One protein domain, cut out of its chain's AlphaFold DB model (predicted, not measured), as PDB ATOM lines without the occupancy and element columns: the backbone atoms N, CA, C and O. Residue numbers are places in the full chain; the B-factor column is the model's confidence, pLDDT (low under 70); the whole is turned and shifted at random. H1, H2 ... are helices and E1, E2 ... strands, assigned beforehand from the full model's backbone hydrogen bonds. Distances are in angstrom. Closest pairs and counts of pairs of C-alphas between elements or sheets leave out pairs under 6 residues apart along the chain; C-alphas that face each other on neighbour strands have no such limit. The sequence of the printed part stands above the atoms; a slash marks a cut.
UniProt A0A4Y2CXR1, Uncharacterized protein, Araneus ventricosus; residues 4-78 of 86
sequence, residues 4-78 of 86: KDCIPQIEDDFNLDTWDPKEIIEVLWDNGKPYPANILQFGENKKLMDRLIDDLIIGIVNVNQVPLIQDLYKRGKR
ATOM      1  N   LYS A   4     110.448 117.812 128.579       53.38
ATOM      2  CA  LYS A   4     111.262 118.367 129.668       53.38
ATOM      3  C   LYS A   4     112.173 117.351 130.376       53.38
ATOM      4  O   LYS A   4     113.122 117.757 131.024       53.38
ATOM      5  N   ASP A   5     111.870 116.057 130.270       55.00
ATOM      6  CA  ASP A   5     112.657 114.974 130.869       55.00
ATOM      7  C   ASP A   5     113.743 114.456 129.891       55.00
ATOM      8  O   ASP A   5     114.531 113.588 130.257       55.00
ATOM      9  N   CYS A   6     113.765 114.946 128.640       57.22
ATOM     10  CA  CYS A   6     114.704 114.543 127.581       57.22
ATOM     11  C   CYS A   6     115.679 115.651 127.161       57.22
ATOM     12  O   CYS A   6     116.613 115.378 126.411       57.22
ATOM     13  N   ILE A   7     115.458 116.888 127.606       54.34
ATOM     14  CA  ILE A   7     116.384 117.995 127.379       54.34
ATOM     15  C   ILE A   7     117.372 117.951 128.551       54.34
ATOM     16  O   ILE A   7     116.913 118.012 129.696       54.34
ATOM     17  N   PRO A   8     118.690 117.786 128.316       54.91
ATOM     18  CA  PRO A   8     119.683 117.960 129.371       54.91
ATOM     19  C   PRO A   8     119.379 119.280 130.073       54.91
ATOM     20  O   PRO A   8     119.113 120.265 129.388       54.91
ATOM     21  N   GLN A   9     119.350 119.309 131.405       51.06
ATOM     22  CA  GLN A   9     119.301 120.587 132.111       51.06
ATOM     23  C   GLN A   9     120.572 121.342 131.716       51.06
ATOM     24  O   GLN A   9     121.652 121.040 132.213       51.06
ATOM     25  N   ILE A  10     120.465 122.233 130.732       57.12
ATOM     26  CA  ILE A  10     121.508 123.193 130.409       57.12
ATOM     27  C   ILE A  10     121.389 124.210 131.543       57.12
ATOM     28  O   ILE A  10     120.548 125.098 131.504       57.12
ATOM     29  N   GLU A  11     122.130 123.980 132.628       52.34
ATOM     30  CA  GLU A  11     122.206 124.912 133.763       52.34
ATOM     31  C   GLU A  11     122.860 126.248 133.355       52.34
ATOM     32  O   GLU A  11     122.705 127.246 134.054       52.34
ATOM     33  N   ASP A  12     123.503 126.284 132.184       59.84
ATOM     34  CA  ASP A  12     124.163 127.447 131.595       59.84
ATOM     35  C   ASP A  12     123.361 128.008 130.411       59.84
ATOM     36  O   ASP A  12     123.804 127.976 129.259       59.84
ATOM     37  N   ASP A  13     122.159 128.528 130.664       65.94
ATOM     38  CA  ASP A  13     121.534 129.435 129.697       65.94
ATOM     39  C   ASP A  13     122.479 130.632 129.507       65.94
ATOM     40  O   ASP A  13     122.713 131.433 130.417       65.94
ATOM     41  N   PHE A  14     123.078 130.723 128.320       66.06
ATOM     42  CA  PHE A  14     124.113 131.705 128.037       66.06
ATOM     43  C   PHE A  14     123.512 133.119 128.064       66.06
ATOM     44  O   PHE A  14     122.714 133.488 127.198       66.06
ATOM     45  N   ASN A  15     123.878 133.924 129.067       73.62
ATOM     46  CA  ASN A  15     123.330 135.268 129.223       73.62
ATOM     47  C   ASN A  15     123.908 136.226 128.166       73.62
ATOM     48  O   ASN A  15     124.992 136.795 128.335       73.62
ATOM     49  N   LEU A  16     123.140 136.434 127.096       71.25
ATOM     50  CA  LEU A  16     123.484 137.329 125.991       71.25
ATOM     51  C   LEU A  16     123.614 138.799 126.414       71.25
ATOM     52  O   LEU A  16     124.340 139.539 125.752       71.25
ATOM     53  N   ASP A  17     122.976 139.224 127.511       68.94
ATOM     54  CA  ASP A  17     123.062 140.612 127.988       68.94
ATOM     55  C   ASP A  17     124.450 140.943 128.556       68.94
ATOM     56  O   ASP A  17     124.878 142.098 128.544       68.94
ATOM     57  N   THR A  18     125.160 139.933 129.061       69.31
ATOM     58  CA  THR A  18     126.490 140.076 129.676       69.31
ATOM     59  C   THR A  18     127.621 139.504 128.827       69.31
ATOM     60  O   THR A  18     128.779 139.574 129.230       69.31
ATOM     61  N   TRP A  19     127.293 138.924 127.675       72.19
ATOM     62  CA  TRP A  19     128.241 138.248 126.798       72.19
ATOM     63  C   TRP A  19     129.253 139.224 126.187       72.19
ATOM     64  O   TRP A  19     128.853 140.239 125.610       72.19
ATOM     65  N   ASP A  20     130.559 138.916 126.272       71.50
ATOM     66  CA  ASP A  20     131.557 139.622 125.462       71.50
ATOM     67  C   ASP A  20     131.397 139.155 124.020       71.50
ATOM     68  O   ASP A  20     131.670 137.996 123.714       71.50
ATOM     69  N   PRO A  21     131.041 140.045 123.093       69.38
ATOM     70  CA  PRO A  21     130.747 139.609 121.749       69.38
ATOM     71  C   PRO A  21     131.945 139.071 120.938       69.38
ATOM     72  O   PRO A  21     131.790 138.619 119.805       69.38
ATOM     73  N   LYS A  22     133.158 139.141 121.505       70.06
ATOM     74  CA  LYS A  22     134.376 138.502 120.984       70.06
ATOM     75  C   LYS A  22     134.569 137.057 121.441       70.06
ATOM     76  O   LYS A  22     135.494 136.399 120.967       70.06
ATOM     77  N   GLU A  23     133.790 136.606 122.411       73.44
ATOM     78  CA  GLU A  23     133.913 135.279 122.984       73.44
ATOM     79  C   GLU A  23     133.267 134.253 122.051       73.44
ATOM     80  O   GLU A  23     132.151 134.438 121.569       73.44
ATOM     81  N   ILE A  24     133.995 133.178 121.756       76.38
ATOM     82  CA  ILE A  24     133.488 132.086 120.926       76.38
ATOM     83  C   ILE A  24     132.607 131.219 121.817       76.38
ATOM     84  O   ILE A  24     133.083 130.716 122.834       76.38
ATOM     85  N   ILE A  25     131.347 131.032 121.431       79.69
ATOM     86  CA  ILE A  25     130.411 130.178 122.167       79.69
ATOM     87  C   ILE A  25     130.321 128.799 121.519       79.69
ATOM     88  O   ILE A  25     130.505 128.656 120.310       79.69
ATOM     89  N   GLU A  26     130.023 127.770 122.306       81.06
ATOM     90  CA  GLU A  26     129.755 126.436 121.774       81.06
ATOM     91  C   GLU A  26     128.262 126.278 121.486       81.06
ATOM     92  O   GLU A  26     127.417 126.469 122.359       81.06
ATOM     93  N   VAL A  27     127.929 125.922 120.247       79.44
ATOM     94  CA  VAL A  27     126.552 125.697 119.804       79.44
ATOM     95  C   VAL A  27     126.392 124.240 119.405       79.44
ATOM     96  O   VAL A  27     127.183 123.700 118.630       79.44
ATOM     97  N   LEU A  28     125.351 123.592 119.924       80.94
ATOM     98  CA  LEU A  28     124.969 122.250 119.500       80.94
ATOM     99  C   LEU A  28     124.293 122.329 118.128       80.94
ATOM    100  O   LEU A  28     123.265 122.988 117.979       80.94
ATOM    101  N   TRP A  29     124.864 121.655 117.130       79.81
ATOM    102  CA  TRP A  29     124.242 121.509 115.808       79.81
ATOM    103  C   TRP A  29     123.470 120.186 115.708       79.81
ATOM    104  O   TRP A  29     123.641 119.324 116.565       79.81
ATOM    105  N   ASP A  30     122.658 119.995 114.661       78.50
ATOM    106  CA  ASP A  30     121.701 118.883 114.435       78.50
ATOM    107  C   ASP A  30     122.162 117.463 114.829       78.50
ATOM    108  O   ASP A  30     121.347 116.585 115.101       78.50
ATOM    109  N   ASN A  31     123.468 117.204 114.856       82.75
ATOM    110  CA  ASN A  31     124.057 115.927 115.261       82.75
ATOM    111  C   ASN A  31     124.325 115.802 116.777       82.75
ATOM    112  O   ASN A  31     124.961 114.836 117.203       82.75
ATOM    113  N   GLY A  32     123.893 116.779 117.576       78.81
ATOM    114  CA  GLY A  32     124.153 116.865 119.010       78.81
ATOM    115  C   GLY A  32     125.619 117.122 119.365       78.81
ATOM    116  O   GLY A  32     125.989 116.958 120.526       78.81
ATOM    117  N   LYS A  33     126.474 117.486 118.396       83.38
ATOM    118  CA  LYS A  33     127.874 117.836 118.660       83.38
ATOM    119  C   LYS A  33     128.013 119.343 118.881       83.38
ATOM    120  O   LYS A  33     127.408 120.111 118.128       83.38
ATOM    121  N   PRO A  34     128.818 119.764 119.870       83.12
ATOM    122  CA  PRO A  34     129.150 121.165 120.059       83.12
ATOM    123  C   PRO A  34     130.116 121.626 118.969       83.12
ATOM    124  O   PRO A  34     131.067 120.923 118.615       83.12
ATOM    125  N   TYR A  35     129.859 122.817 118.443       79.94
ATOM    126  CA  TYR A  35     130.714 123.505 117.491       79.94
ATOM    127  C   TYR A  35     131.024 124.911 117.996       79.94
ATOM    128  O   TYR A  35     130.111 125.597 118.458       79.94
ATOM    129  N   PRO A  36     132.276 125.376 117.867       82.19
ATOM    130  CA  PRO A  36     132.600 126.766 118.140       82.19
ATOM    131  C   PRO A  36     131.888 127.666 117.125       82.19
ATOM    132  O   PRO A  36     132.001 127.464 115.913       82.19
ATOM    133  N   ALA A  37     131.172 128.668 117.621       80.62
ATOM    134  CA  ALA A  37     130.423 129.624 116.828       80.62
ATOM    135  C   ALA A  37     130.748 131.062 117.249       80.62
ATOM    136  O   ALA A  37     130.826 131.395 118.433       80.62
ATOM    137  N   ASN A  38     130.884 131.928 116.246       77.38
ATOM    138  CA  ASN A  38     130.957 133.373 116.430       77.38
ATOM    139  C   ASN A  38     129.564 133.954 116.187       77.38
ATOM    140  O   ASN A  38     128.990 133.722 115.119       77.38
ATOM    141  N   ILE A  39     129.030 134.735 117.126       76.06
ATOM    142  CA  ILE A  39     127.746 135.409 116.905       76.06
ATOM    143  C   ILE A  39     128.007 136.735 116.191       76.06
ATOM    144  O   ILE A  39     128.717 137.615 116.681       76.06
ATOM    145  N   LEU A  40     127.398 136.887 115.020       75.69
ATOM    146  CA  LEU A  40     127.451 138.121 114.247       75.69
ATOM    147  C   LEU A  40     126.267 139.002 114.653       75.69
ATOM    148  O   LEU A  40     125.112 138.612 114.494       75.69
ATOM    149  N   GLN A  41     126.549 140.197 115.176       73.62
ATOM    150  CA  GLN A  41     125.516 141.167 115.540       73.62
ATOM    151  C   GLN A  41     125.404 142.257 114.474       73.62
ATOM    152  O   GLN A  41     126.362 142.994 114.209       73.62
ATOM    153  N   PHE A  42     124.209 142.390 113.907       73.44
ATOM    154  CA  PHE A  42     123.886 143.368 112.875       73.44
ATOM    155  C   PHE A  42     122.884 144.403 113.390       73.44
ATOM    156  O   PHE A  42     122.118 144.133 114.314       73.44
ATOM    157  N   GLY A  43     122.899 145.594 112.781       70.88
ATOM    158  CA  GLY A  43     121.964 146.685 113.087       70.88
ATOM    159  C   GLY A  43     120.503 146.336 112.799       70.88
ATOM    160  O   GLY A  43     120.190 145.308 112.209       70.88
ATOM    161  N   GLU A  44     119.599 147.257 113.126       77.31
ATOM    162  CA  GLU A  44     118.140 147.073 113.000       77.31
ATOM    163  C   GLU A  44     117.626 146.972 111.545       77.31
ATOM    164  O   GLU A  44     116.442 146.732 111.304       77.31
ATOM    165  N   ASN A  45     118.490 147.139 110.535       83.06
ATOM    166  CA  ASN A  45     118.079 147.082 109.133       83.06
ATOM    167  C   ASN A  45     117.968 145.636 108.628       83.06
ATOM    168  O   ASN A  45     118.881 145.104 107.992       83.06
ATOM    169  N   LYS A  46     116.795 145.036 108.851       83.25
ATOM    170  CA  LYS A  46     116.469 143.663 108.437       83.25
ATOM    171  C   LYS A  46     116.763 143.370 106.959       83.25
ATOM    172  O   LYS A  46     117.332 142.337 106.648       83.25
ATOM    173  N   LYS A  47     116.438 144.287 106.037       85.75
ATOM    174  CA  LYS A  47     116.661 144.062 104.593       85.75
ATOM    175  C   LYS A  47     118.143 143.948 104.236       85.75
ATOM    176  O   LYS A  47     118.485 143.243 103.292       85.75
ATOM    177  N   LEU A  48     119.004 144.687 104.935       82.44
ATOM    178  CA  LEU A  48     120.449 144.566 104.760       82.44
ATOM    179  C   LEU A  48     120.971 143.274 105.388       82.44
ATOM    180  O   LEU A  48     121.823 142.635 104.783       82.44
ATOM    181  N   MET A  49     120.436 142.874 106.546       84.38
ATOM    182  CA  MET A  49     120.751 141.579 107.157       84.38
ATOM    183  C   MET A  49     120.426 140.408 106.236       84.38
ATOM    184  O   MET A  49     121.305 139.596 105.981       84.38
ATOM    185  N   ASP A  50     119.201 140.349 105.714       85.75
ATOM    186  CA  ASP A  50     118.752 139.235 104.873       85.75
ATOM    187  C   ASP A  50     119.674 139.081 103.647       85.75
ATOM    188  O   ASP A  50     120.158 137.990 103.362       85.75
ATOM    189  N   ARG A  51     120.033 140.198 102.992       87.56
ATOM    190  CA  ARG A  51     120.992 140.188 101.871       87.56
ATOM    191  C   ARG A  51     122.395 139.742 102.277       87.56
ATOM    192  O   ARG A  51     123.021 138.994 101.542       87.56
ATOM    193  N   LEU A  52     122.898 140.207 103.423       85.19
ATOM    194  CA  LEU A  52     124.220 139.809 103.915       85.19
ATOM    195  C   LEU A  52     124.275 138.308 104.219       85.19
ATOM    196  O   LEU A  52     125.291 137.678 103.940       85.19
ATOM    197  N   ILE A  53     123.197 137.742 104.767       85.69
ATOM    198  CA  ILE A  53     123.076 136.300 105.011       85.69
ATOM    199  C   ILE A  53     123.118 135.538 103.684       85.69
ATOM    200  O   ILE A  53     123.893 134.591 103.565       85.69
ATOM    201  N   ASP A  54     122.357 135.975 102.678       89.75
ATOM    202  CA  ASP A  54     122.383 135.362 101.346       89.75
ATOM    203  C   ASP A  54     123.792 135.422 100.727       89.75
ATOM    204  O   ASP A  54     124.315 134.406 100.264       89.75
ATOM    205  N   ASP A  55     124.455 136.580 100.789       88.88
ATOM    206  CA  ASP A  55     125.811 136.770 100.259       88.88
ATOM    207  C   ASP A  55     126.856 135.896 100.980       88.88
ATOM    208  O   ASP A  55     127.794 135.402 100.344       88.88
ATOM    209  N   LEU A  56     126.699 135.678 102.292       86.88
ATOM    210  CA  LEU A  56     127.531 134.770 103.095       86.88
ATOM    211  C   LEU A  56     127.316 133.306 102.700       86.88
ATOM    212  O   LEU A  56     128.287 132.570 102.539       86.88
ATOM    213  N   ILE A  57     126.059 132.885 102.522       86.44
ATOM    214  CA  ILE A  57     125.705 131.513 102.128       86.44
ATOM    215  C   ILE A  57     126.228 131.201 100.723       86.44
ATOM    216  O   ILE A  57     126.739 130.109 100.478       86.44
ATOM    217  N   ILE A  58     126.131 132.164  99.803       91.69
ATOM    218  CA  ILE A  58     126.593 132.023  98.414       91.69
ATOM    219  C   ILE A  58     128.124 132.193  98.313       91.69
ATOM    220  O   ILE A  58     128.727 131.850  97.295       91.69
ATOM    221  N   GLY A  59     128.784 132.671  99.375       86.31
ATOM    222  CA  GLY A  59     130.238 132.835  99.442       86.31
ATOM    223  C   GLY A  59     130.767 134.073  98.712       86.31
ATOM    224  O   GLY A  59     131.958 134.148  98.414       86.31
ATOM    225  N   ILE A  60     129.898 135.047  98.422       90.25
ATOM    226  CA  ILE A  60     130.271 136.342  97.829       90.25
ATOM    227  C   ILE A  60     131.057 137.177  98.847       90.25
ATOM    228  O   ILE A  60     132.001 137.883  98.485       90.25
ATOM    229  N   VAL A  61     130.679 137.082 100.122       83.81
ATOM    230  CA  VAL A  61     131.286 137.818 101.235       83.81
ATOM    231  C   VAL A  61     131.819 136.827 102.266       83.81
ATOM    232  O   VAL A  61     131.156 135.852 102.613       83.81
ATOM    233  N   ASN A  62     133.026 137.071 102.781       82.81
ATOM    234  CA  ASN A  62     133.567 136.310 103.907       82.81
ATOM    235  C   ASN A  62     133.067 136.895 105.238       82.81
ATOM    236  O   ASN A  62     132.947 138.110 105.372       82.81
ATOM    237  N   VAL A  63     132.880 136.051 106.255       76.00
ATOM    238  CA  VAL A  63     132.540 136.450 107.635       76.00
ATOM    239  C   VAL A  63     133.414 137.606 108.149       76.00
ATOM    240  O   VAL A  63     132.903 138.538 108.758       76.00
ATOM    241  N   ASN A  64     134.711 137.610 107.832       78.25
ATOM    242  CA  ASN A  64     135.658 138.649 108.262       78.25
ATOM    243  C   ASN A  64     135.447 140.021 107.593       78.25
ATOM    244  O   ASN A  64     136.036 141.014 108.015       78.25
ATOM    245  N   GLN A  65     134.665 140.080 106.514       74.81
ATOM    246  CA  GLN A  65     134.347 141.308 105.778       74.81
ATOM    247  C   GLN A  65     133.010 141.911 106.211       74.81
ATOM    248  O   GLN A  65     132.673 143.021 105.796       74.81
ATOM    249  N   VAL A  66     132.248 141.195 107.037       73.88
ATOM    250  CA  VAL A  66     130.950 141.641 107.528       73.88
ATOM    251  C   VAL A  66     131.172 142.707 108.604       73.88
ATOM    252  O   VAL A  66     131.799 142.424 109.625       73.88
ATOM    253  N   PRO A  67     130.675 143.942 108.418       70.25
ATOM    254  CA  PRO A  67     130.805 144.977 109.432       70.25
ATOM    255  C   PRO A  67     129.901 144.656 110.628       70.25
ATOM    256  O   PRO A  67     128.677 144.760 110.542       70.25
ATOM    257  N   LEU A  68     130.510 144.293 111.757       75.19
ATOM    258  CA  LEU A  68     129.801 143.990 113.001       75.19
ATOM    259  C   LEU A  68     129.555 145.262 113.818       75.19
ATOM    260  O   LEU A  68     130.427 146.133 113.915       75.19
ATOM    261  N   ILE A  69     128.390 145.359 114.473       73.25
ATOM    262  CA  ILE A  69     128.058 146.499 115.357       73.25
ATOM    263  C   ILE A  69     129.163 146.740 116.393       73.25
ATOM    264  O   ILE A  69     129.542 147.877 116.683       73.25
ATOM    265  N   GLN A  70     129.694 145.654 116.946       69.12
ATOM    266  CA  GLN A  70     130.681 145.664 118.021       69.12
ATOM    267  C   GLN A  70     131.987 146.361 117.615       69.12
ATOM    268  O   GLN A  70     132.704 146.905 118.460       69.12
ATOM    269  N   ASP A  71     132.310 146.374 116.322       67.94
ATOM    270  CA  ASP A  71     133.497 147.045 115.797       67.94
ATOM    271  C   ASP A  71     133.250 148.528 115.523       67.94
ATOM    272  O   ASP A  71     134.150 149.356 115.712       67.94
ATOM    273  N   LEU A  72     132.012 148.894 115.188       64.44
ATOM    274  CA  LEU A  72     131.591 150.288 115.056       64.44
ATOM    275  C   LEU A  72     131.586 151.003 116.415       64.44
ATOM    276  O   LEU A  72     132.074 152.131 116.511       64.44
ATOM    277  N   TYR A  73     131.148 150.332 117.486       61.47
ATOM    278  CA  TYR A  73     131.159 150.900 118.842       61.47
ATOM    279  C   TYR A  73     132.586 151.242 119.323       61.47
ATOM    280  O   TYR A  73     132.834 152.302 119.901       61.47
ATOM    281  N   LYS A  74     133.580 150.404 118.991       58.41
ATOM    282  CA  LYS A  74     135.007 150.670 119.278       58.41
ATOM    283  C   LYS A  74     135.593 151.803 118.431       58.41
ATOM    284  O   LYS A  74     136.621 152.378 118.799       58.41
ATOM    285  N   ARG A  75     135.002 152.094 117.269       54.19
ATOM    286  CA  ARG A  75     135.444 153.188 116.396       54.19
ATOM    287  C   ARG A  75     134.980 154.545 116.924       54.19
ATOM    288  O   ARG A  75     135.760 155.478 116.826       54.19
ATOM    289  N   GLY A  76     133.801 154.622 117.552       49.06
ATOM    290  CA  GLY A  76     133.273 155.843 118.184       49.06
ATOM    291  C   GLY A  76     133.945 156.257 119.503       49.06
ATOM    292  O   GLY A  76     133.881 157.420 119.880       49.06
ATOM    293  N   LYS A  77     134.635 155.337 120.197       52.47
ATOM    294  CA  LYS A  77     135.415 155.653 121.415       52.47
ATOM    295  C   LYS A  77     136.833 156.180 121.145       52.47
ATOM    296  O   LYS A  77     137.492 156.644 122.071       52.47
ATOM    297  N   ARG A  78     137.344 156.100 119.909       48.62
ATOM    298  CA  ARG A  78     138.728 156.510 119.573       48.62
ATOM    299  C   ARG A  78     138.879 157.994 119.219       48.62
ATOM    300  O   ARG A  78     139.998 158.469 119.076       48.62
TER     301      ARG A  78
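Overview. This is residues 4 to 78 of the 86 residues of an uncharacterized protein of Araneus ventricosus (UniProt A0A4Y2CXR1). Little regular structure is here: a long unnamed stretch leads into a small hairpin, E1 and E2, and beyond it come two separate helices, H1 and H2. Residues 4 to 13 stick out, as do residues 72 to 78, of which 72 to 76 belong to H2. The 75 printed residues, 29 in named elements, run E1, E2, H1, H2: a mixed class with one antiparallel sheet, loose, radius of gyration of the C-alphas 15.5 A, spanning 46 by 33 by 20 A.

Along the chain. Residues 4 to 24 hold no named element. Find C-alpha 25 at (130.411, 130.178, 122.167), where E1, residues 25 to 28, begins; E2 is residues 34 to 37. H1, residues 46 to 58, runs 18.4 A; H2, residues 69 to 76, runs 11.1 A to C-alpha 76 at (133.273, 155.843, 118.184).

Arrangement. Look at the hairpin E1 and E2, antiparallel at 137 degrees: N 27 and O 35, 2.8 A apart, are within hydrogen-bond range. H1 and H2 are apart. Every O i to N i+4 pair is within range in H1, 3 of 4 in H2.

Size, cuts and confidence. The farthest C-alphas, Asp 5 and Arg 78, are 50.3 A apart. The printed part has no cut, and no link is long. pLDDT is under 70 in 23 residues, among them 4 to 14 and 70 to 78.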